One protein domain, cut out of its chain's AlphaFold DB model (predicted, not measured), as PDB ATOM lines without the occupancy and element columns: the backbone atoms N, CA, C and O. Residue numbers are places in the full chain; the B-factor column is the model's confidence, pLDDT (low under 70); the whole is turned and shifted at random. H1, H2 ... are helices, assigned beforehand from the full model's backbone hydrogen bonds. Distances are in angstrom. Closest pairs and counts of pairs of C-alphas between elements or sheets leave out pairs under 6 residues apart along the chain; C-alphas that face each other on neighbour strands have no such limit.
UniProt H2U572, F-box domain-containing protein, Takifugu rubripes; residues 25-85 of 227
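This is residues 25 to 85 of the 227 residues of the protein "F-box domain-containing protein" of Takifugu rubripes (UniProt H2U572). One long, straight helix, H1, sticks out as an arm with its residues 25 to 51, and after its last residue, Leu 55, a tight turn folds the backbone back into the short helix H2, which makes a V with H1. A second turn leads into another short helix, H3, so the three helices make an open zigzag with few contacts. The printed part has 61 residues with three named helices, H1, H2 and H3 in that order, and no named strand; the class is all helix. The whole is extended, with a radius of gyration of the C-alphas of 16.5 A, and elongated, spanning 50 by 29 by 18 A.

H1, residues 25 to 55, and H2, residues 58 to 69, are close but not clearly touching; their closest C-alphas, those of Phe 53 and Arg 61, are 6.4 A apart. They run opposite ways at a tilt of 36 degrees, only just steep. H2 and H3, residues 74 to 84, are also close but not clearly touching, with the C-alphas of Leu 69 and Leu 77 the closest at 7.2 A. These two run opposite ways at a steep tilt of 49 degrees. H1 and H3 are apart. In H1, H2 and H3 every O i to N i+4 pair is within hydrogen-bond range.

H1 begins at C-alpha 25 (116.911, 126.648, 151.857) and is 45.1 A long, ending at C-alpha 55 (115.319, 102.652, 113.680). H2 measures 16.2 A from C-alpha 58 to C-alpha 69. H3 measures 15.2 A and ends at C-alpha 84 (136.101, 103.833, 122.454).

The C-alphas of Glu 25 and Gly 59 are the two farthest apart, at 51.0 A. The printed part has no cut, and both links, H1 to H2 and H2 to H3, are tight. The mean pLDDT of the printed part is 84.3; residues 25 to 32 and 84 to 85 are under 70.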
ATOM      1  N   GLU A  25     117.040 128.104 152.018       57.28
ATOM      2  CA  GLU A  25     116.911 126.648 151.857       57.28
ATOM      3  C   GLU A  25     115.877 126.277 150.791       57.28
ATOM      4  O   GLU A  25     116.120 125.372 149.987       57.28
ATOM      5  N   THR A  26     114.781 127.030 150.680       60.50
ATOM      6  CA  THR A  26     113.822 126.888 149.577       60.50
ATOM      7  C   THR A  26     114.492 127.162 148.223       60.50
ATOM      8  O   THR A  26     114.330 126.386 147.280       60.50
ATOM      9  N   VAL A  27     115.342 128.191 148.111       62.12
ATOM     10  CA  VAL A  27     116.091 128.485 146.869       62.12
ATOM     11  C   VAL A  27     117.134 127.406 146.563       62.12
ATOM     12  O   VAL A  27     117.311 127.028 145.402       62.12
ATOM     13  N   ARG A  28     117.825 126.883 147.583       61.41
ATOM     14  CA  ARG A  28     118.813 125.801 147.439       61.41
ATOM     15  C   ARG A  28     118.155 124.497 146.995       61.41
ATOM     16  O   ARG A  28     118.660 123.849 146.080       61.41
ATOM     17  N   THR A  29     116.995 124.184 147.568       61.16
ATOM     18  CA  THR A  29     116.168 123.020 147.229       61.16
ATOM     19  C   THR A  29     115.604 123.140 145.817       61.16
ATOM     20  O   THR A  29     115.727 122.212 145.020       61.16
ATOM     21  N   LEU A  30     115.078 124.307 145.437       66.19
ATOM     22  CA  LEU A  30     114.616 124.565 144.071       66.19
ATOM     23  C   LEU A  30     115.765 124.506 143.058       66.19
ATOM     24  O   LEU A  30     115.589 123.943 141.982       66.19
ATOM     25  N   ARG A  31     116.964 125.000 143.396       65.94
ATOM     26  CA  ARG A  31     118.164 124.853 142.554       65.94
ATOM     27  C   ARG A  31     118.588 123.397 142.405       65.94
ATOM     28  O   ARG A  31     118.908 122.994 141.292       65.94
ATOM     29  N   SER A  32     118.560 122.602 143.475       69.88
ATOM     30  CA  SER A  32     118.854 121.168 143.379       69.88
ATOM     31  C   SER A  32     117.795 120.420 142.575       69.88
ATOM     32  O   SER A  32     118.152 119.577 141.762       69.88
ATOM     33  N   PHE A  33     116.513 120.766 142.723       72.19
ATOM     34  CA  PHE A  33     115.423 120.180 141.940       72.19
ATOM     35  C   PHE A  33     115.504 120.566 140.462       72.19
ATOM     36  O   PHE A  33     115.314 119.712 139.604       72.19
ATOM     37  N   LEU A  34     115.830 121.823 140.150       72.19
ATOM     38  CA  LEU A  34     116.062 122.283 138.781       72.19
ATOM     39  C   LEU A  34     117.269 121.577 138.162       72.19
ATOM     40  O   LEU A  34     117.175 121.107 137.033       72.19
ATOM     41  N   LEU A  35     118.374 121.442 138.901       72.50
ATOM     42  CA  LEU A  35     119.560 120.719 138.439       72.50
ATOM     43  C   LEU A  35     119.242 119.237 138.182       72.50
ATOM     44  O   LEU A  35     119.608 118.705 137.137       72.50
ATOM     45  N   LEU A  36     118.504 118.593 139.092       72.88
ATOM     46  CA  LEU A  36     118.060 117.206 138.944       72.88
ATOM     47  C   LEU A  36     117.128 117.049 137.735       72.88
ATOM     48  O   LEU A  36     117.292 116.126 136.946       72.88
ATOM     49  N   CYS A  37     116.189 117.979 137.555       79.75
ATOM     50  CA  CYS A  37     115.260 118.002 136.430       79.75
ATOM     51  C   CYS A  37     115.996 118.166 135.092       79.75
ATOM     52  O   CYS A  37     115.697 117.455 134.139       79.75
ATOM     53  N   VAL A  38     117.009 119.037 135.027       82.06
ATOM     54  CA  VAL A  38     117.843 119.222 133.828       82.06
ATOM     55  C   VAL A  38     118.634 117.955 133.491       82.06
ATOM     56  O   VAL A  38     118.696 117.575 132.324       82.06
ATOM     57  N   ILE A  39     119.191 117.272 134.495       82.25
ATOM     58  CA  ILE A  39     119.907 116.003 134.295       82.25
ATOM     59  C   ILE A  39     118.946 114.912 133.800       82.25
ATOM     60  O   ILE A  39     119.244 114.227 132.826       82.25
ATOM     61  N   GLN A  40     117.766 114.788 134.411       86.19
ATOM     62  CA  GLN A  40     116.744 113.819 133.991       86.19
ATOM     63  C   GLN A  40     116.250 114.089 132.563       86.19
ATOM     64  O   GLN A  40     116.159 113.175 131.746       86.19
ATOM     65  N   LEU A  41     116.003 115.358 132.223       90.94
ATOM     66  CA  LEU A  41     115.636 115.765 130.867       90.94
ATOM     67  C   LEU A  41     116.715 115.385 129.851       90.94
ATOM     68  O   LEU A  41     116.381 114.931 128.759       90.94
ATOM     69  N   PHE A  42     117.995 115.563 130.182       91.50
ATOM     70  CA  PHE A  42     119.094 115.154 129.311       91.50
ATOM     71  C   PHE A  42     119.073 113.641 129.052       91.50
ATOM     72  O   PHE A  42     119.063 113.229 127.892       91.50
ATOM     73  N   GLU A  43     118.972 112.829 130.105       91.00
ATOM     74  CA  GLU A  43     118.896 111.365 130.005       91.00
ATOM     75  C   GLU A  43     117.728 110.903 129.124       91.00
ATOM     76  O   GLU A  43     117.884 110.050 128.246       91.00
ATOM     77  N   ASP A  44     116.551 111.501 129.295       92.81
ATOM     78  CA  ASP A  44     115.374 111.137 128.509       92.81
ATOM     79  C   ASP A  44     115.515 111.513 127.029       92.81
ATOM     80  O   ASP A  44     115.084 110.760 126.147       92.81
ATOM     81  N   ARG A  45     116.175 112.640 126.731       95.19
ATOM     82  CA  ARG A  45     116.500 113.029 125.352       95.19
ATOM     83  C   ARG A  45     117.511 112.075 124.733       95.19
ATOM     84  O   ARG A  45     117.305 111.662 123.594       95.19
ATOM     85  N   VAL A  46     118.546 111.678 125.471       92.69
ATOM     86  CA  VAL A  46     119.535 110.694 125.009       92.69
ATOM     87  C   VAL A  46     118.854 109.363 124.686       92.69
ATOM     88  O   VAL A  46     119.001 108.858 123.574       92.69
ATOM     89  N   LYS A  47     118.015 108.837 125.587       94.19
ATOM     90  CA  LYS A  47     117.250 107.595 125.354       94.19
ATOM     91  C   LYS A  47     116.345 107.671 124.127       94.19
ATOM     92  O   LYS A  47     116.125 106.668 123.450       94.19
ATOM     93  N   LEU A  48     115.754 108.832 123.864       95.19
ATOM     94  CA  LEU A  48     114.897 109.038 122.700       95.19
ATOM     95  C   LEU A  48     115.711 109.061 121.400       95.19
ATOM     96  O   LEU A  48     115.321 108.412 120.432       95.19
ATOM     97  N   VAL A  49     116.869 109.726 121.401       93.88
ATOM     98  CA  VAL A  49     117.799 109.720 120.262       93.88
ATOM     99  C   VAL A  49     118.321 108.313 119.980       93.88
ATOM    100  O   VAL A  49     118.349 107.921 118.820       93.88
ATOM    101  N   ILE A  50     118.669 107.530 121.007       93.69
ATOM    102  CA  ILE A  50     119.107 106.131 120.845       93.69
ATOM    103  C   ILE A  50     118.006 105.293 120.188       93.69
ATOM    104  O   ILE A  50     118.254 104.619 119.194       93.69
ATOM    105  N   ARG A  51     116.759 105.409 120.663       95.31
ATOM    106  CA  ARG A  51     115.623 104.704 120.046       95.31
ATOM    107  C   ARG A  51     115.446 105.056 118.570       95.31
ATOM    108  O   ARG A  51     115.159 104.177 117.763       95.31
ATOM    109  N   TRP A  52     115.611 106.325 118.200       95.31
ATOM    110  CA  TRP A  52     115.578 106.733 116.792       95.31
ATOM    111  C   TRP A  52     116.777 106.218 116.002       95.31
ATOM    112  O   TRP A  52     116.605 105.769 114.871       95.31
ATOM    113  N   PHE A  53     117.967 106.230 116.596       94.31
ATOM    114  CA  PHE A  53     119.184 105.705 115.987       94.31
ATOM    115  C   PHE A  53     119.037 104.228 115.604       94.31
ATOM    116  O   PHE A  53     119.420 103.836 114.497       94.31
ATOM    117  N   ASP A  54     118.414 103.425 116.467       93.56
ATOM    118  CA  ASP A  54     118.161 102.003 116.217       93.56
ATOM    119  C   ASP A  54     117.205 101.774 115.038       93.56
ATOM    120  O   ASP A  54     117.359 100.802 114.300       93.56
ATOM    121  N   LEU A  55     116.275 102.702 114.793       95.38
ATOM    122  CA  LEU A  55     115.319 102.652 113.680       95.38
ATOM    123  C   LEU A  55     115.896 103.160 112.345       95.38
ATOM    124  O   LEU A  55     115.298 102.941 111.292       95.38
ATOM    125  N   TRP A  56     117.025 103.869 112.366       95.81
ATOM    126  CA  TRP A  56     117.621 104.471 111.174       95.81
ATOM    127  C   TRP A  56     118.451 103.492 110.344       95.81
ATOM    128  O   TRP A  56     119.055 102.549 110.852       95.81
ATOM    129  N   THR A  57     118.524 103.765 109.040       95.62
ATOM    130  CA  THR A  57     119.391 103.028 108.107       95.62
ATOM    131  C   THR A  57     120.869 103.337 108.351       95.62
ATOM    132  O   THR A  57     121.217 104.401 108.867       95.62
ATOM    133  N   ASP A  58     121.775 102.460 107.906       93.56
ATOM    134  CA  ASP A  58     123.223 102.674 108.063       93.56
ATOM    135  C   ASP A  58     123.714 103.999 107.465       93.56
ATOM    136  O   ASP A  58     124.602 104.642 108.026       93.56
ATOM    137  N   GLY A  59     123.127 104.446 106.350       95.19
ATOM    138  CA  GLY A  59     123.446 105.745 105.755       95.19
ATOM    139  C   GLY A  59     123.078 106.916 106.673       95.19
ATOM    140  O   GLY A  59     123.888 107.818 106.883       95.19
ATOM    141  N   GLN A  60     121.889 106.873 107.276       94.81
ATOM    142  CA  GLN A  60     121.411 107.893 108.216       94.81
ATOM    143  C   GLN A  60     122.210 107.888 109.523       94.81
ATOM    144  O   GLN A  60     122.583 108.952 110.018       94.81
ATOM    145  N   ARG A  61     122.548 106.703 110.046       94.44
ATOM    146  CA  ARG A  61     123.418 106.557 111.222       94.44
ATOM    147  C   ARG A  61     124.788 107.180 110.972       94.44
ATOM    148  O   ARG A  61     125.230 108.018 111.756       94.44
ATOM    149  N   LYS A  62     125.432 106.845 109.847       91.56
ATOM    150  CA  LYS A  62     126.722 107.435 109.443       91.56
ATOM    151  C   LYS A  62     126.630 108.952 109.298       91.56
ATOM    152  O   LYS A  62     127.520 109.662 109.764       91.56
ATOM    153  N   HIS A  63     125.547 109.454 108.706       93.38
ATOM    154  CA  HIS A  63     125.326 110.889 108.560       93.38
ATOM    155  C   HIS A  63     125.207 111.602 109.917       93.38
ATOM    156  O   HIS A  63     125.900 112.600 110.140       93.38
ATOM    157  N   LEU A  64     124.417 111.063 110.854       92.94
ATOM    158  CA  LEU A  64     124.327 111.595 112.217       92.94
ATOM    159  C   LEU A  64     125.698 111.598 112.900       92.94
ATOM    160  O   LEU A  64     126.114 112.631 113.418       92.94
ATOM    161  N   MET A  65     126.412 110.469 112.877       90.88
ATOM    162  CA  MET A  65     127.726 110.368 113.514       90.88
ATOM    163  C   MET A  65     128.710 111.382 112.930       90.88
ATOM    164  O   MET A  65     129.384 112.072 113.688       90.88
ATOM    165  N   SER A  66     128.745 111.546 111.603       89.81
ATOM    166  CA  SER A  66     129.601 112.551 110.960       89.81
ATOM    167  C   SER A  66     129.249 113.982 111.384       89.81
ATOM    168  O   SER A  66     130.139 114.783 111.663       89.81
ATOM    169  N   SER A  67     127.953 114.280 111.516       91.94
ATOM    170  CA  SER A  67     127.460 115.594 111.931       91.94
ATOM    171  C   SER A  67     127.775 115.892 113.398       91.94
ATOM    172  O   SER A  67     128.095 117.029 113.735       91.94
ATOM    173  N   LEU A  68     127.710 114.885 114.275       91.12
ATOM    174  CA  LEU A  68     128.073 115.014 115.688       91.12
ATOM    175  C   LEU A  68     129.586 115.177 115.859       91.12
ATOM    176  O   LEU A  68     130.020 116.131 116.501       91.12
ATOM    177  N   LEU A  69     130.384 114.313 115.224       89.38
ATOM    178  CA  LEU A  69     131.848 114.370 115.278       89.38
ATOM    179  C   LEU A  69     132.389 115.695 114.729       89.38
ATOM    180  O   LEU A  69     133.323 116.252 115.298       89.38
ATOM    181  N   GLY A  70     131.773 116.244 113.675       90.88
ATOM    182  CA  GLY A  70     132.137 117.551 113.122       90.88
ATOM    183  C   GLY A  70     131.871 118.739 114.057       90.88
ATOM    184  O   GLY A  70     132.410 119.820 113.831       90.88
ATOM    185  N   ARG A  71     131.060 118.560 115.108       91.88
ATOM    186  CA  ARG A  71     130.774 119.586 116.128       91.88
ATOM    187  C   ARG A  71     131.609 119.431 117.399       91.88
ATOM    188  O   ARG A  71     131.581 120.329 118.238       91.88
ATOM    189  N   CYS A  72     132.316 118.316 117.560       91.31
ATOM    190  CA  CYS A  72     133.177 118.068 118.711       91.31
ATOM    191  C   CYS A  72     134.489 118.860 118.607       91.31
ATOM    192  O   CYS A  72     135.034 119.062 117.522       91.31
ATOM    193  N   THR A  73     135.041 119.273 119.749       91.94
ATOM    194  CA  THR A  73     136.394 119.840 119.803       91.94
ATOM    195  C   THR A  73     137.454 118.746 119.647       91.94
ATOM    196  O   THR A  73     137.205 117.566 119.901       91.94
ATOM    197  N   SER A  74     138.684 119.126 119.289       83.94
ATOM    198  CA  SER A  74     139.796 118.168 119.182       83.94
ATOM    199  C   SER A  74     140.087 117.424 120.491       83.94
ATOM    200  O   SER A  74     140.517 116.274 120.440       83.94
ATOM    201  N   SER A  75     139.845 118.045 121.653       86.94
ATOM    202  CA  SER A  75     139.980 117.378 122.955       86.94
ATOM    203  C   SER A  75     138.889 116.330 123.168       86.94
ATOM    204  O   SER A  75     139.208 115.186 123.459       86.94
ATOM    205  N   GLN A  76     137.623 116.674 122.906       87.50
ATOM    206  CA  GLN A  76     136.490 115.749 123.029       87.50
ATOM    207  C   GLN A  76     136.631 114.535 122.106       87.50
ATOM    208  O   GLN A  76     136.357 113.411 122.515       87.50
ATOM    209  N   LEU A  77     137.089 114.750 120.867       85.31
ATOM    210  CA  LEU A  77     137.359 113.659 119.932       85.31
ATOM    211  C   LEU A  77     138.486 112.756 120.434       85.31
ATOM    212  O   LEU A  77     138.363 111.540 120.341       85.31
ATOM    213  N   ARG A  78     139.569 113.332 120.969       81.50
ATOM    214  CA  ARG A  78     140.684 112.570 121.546       81.50
ATOM    215  C   ARG A  78     140.225 111.719 122.728       81.50
ATOM    216  O   ARG A  78     140.586 110.549 122.768       81.50
ATOM    217  N   ASP A  79     139.455 112.289 123.647       83.50
ATOM    218  CA  ASP A  79     138.968 111.580 124.833       83.50
ATOM    219  C   ASP A  79     138.044 110.424 124.425       83.50
ATOM    220  O   ASP A  79     138.270 109.281 124.820       83.50
ATOM    221  N   LEU A  80     137.097 110.688 123.514       81.81
ATOM    222  CA  LEU A  80     136.203 109.669 122.961       81.81
ATOM    223  C   LEU A  80     136.973 108.574 122.215       81.81
ATOM    224  O   LEU A  80     136.685 107.396 122.389       81.81
ATOM    225  N   LEU A  81     137.971 108.929 121.402       78.81
ATOM    226  CA  LEU A  81     138.833 107.963 120.713       78.81
ATOM    227  C   LEU A  81     139.629 107.112 121.705       78.81
ATOM    228  O   LEU A  81     139.759 105.914 121.488       78.81
ATOM    229  N   MET A  82     140.145 107.699 122.784       75.88
ATOM    230  CA  MET A  82     140.892 106.966 123.808       75.88
ATOM    231  C   MET A  82     140.020 106.006 124.626       75.88
ATOM    232  O   MET A  82     140.527 104.990 125.096       75.88
ATOM    233  N   GLU A  83     138.740 106.326 124.801       74.81
ATOM    234  CA  GLU A  83     137.774 105.495 125.526       74.81
ATOM    235  C   GLU A  83     137.163 104.395 124.637       74.81
ATOM    236  O   GLU A  83     137.014 103.252 125.068       74.81
ATOM    237  N   THR A  84     136.830 104.723 123.382       66.81
ATOM    238  CA  THR A  84     136.101 103.833 122.454       66.81
ATOM    239  C   THR A  84     136.993 102.943 121.613       66.81
ATOM    240  O   THR A  84     136.598 101.828 121.273       66.81
ATOM    241  N   VAL A  85     138.185 103.417 121.256       58.88
ATOM    242  CA  VAL A  85     139.225 102.552 120.729       58.88
ATOM    243  C   VAL A  85     139.885 101.999 121.980       58.88
ATOM    244  O   VAL A  85     140.726 102.699 122.553       58.88
TER     245      VAL A  85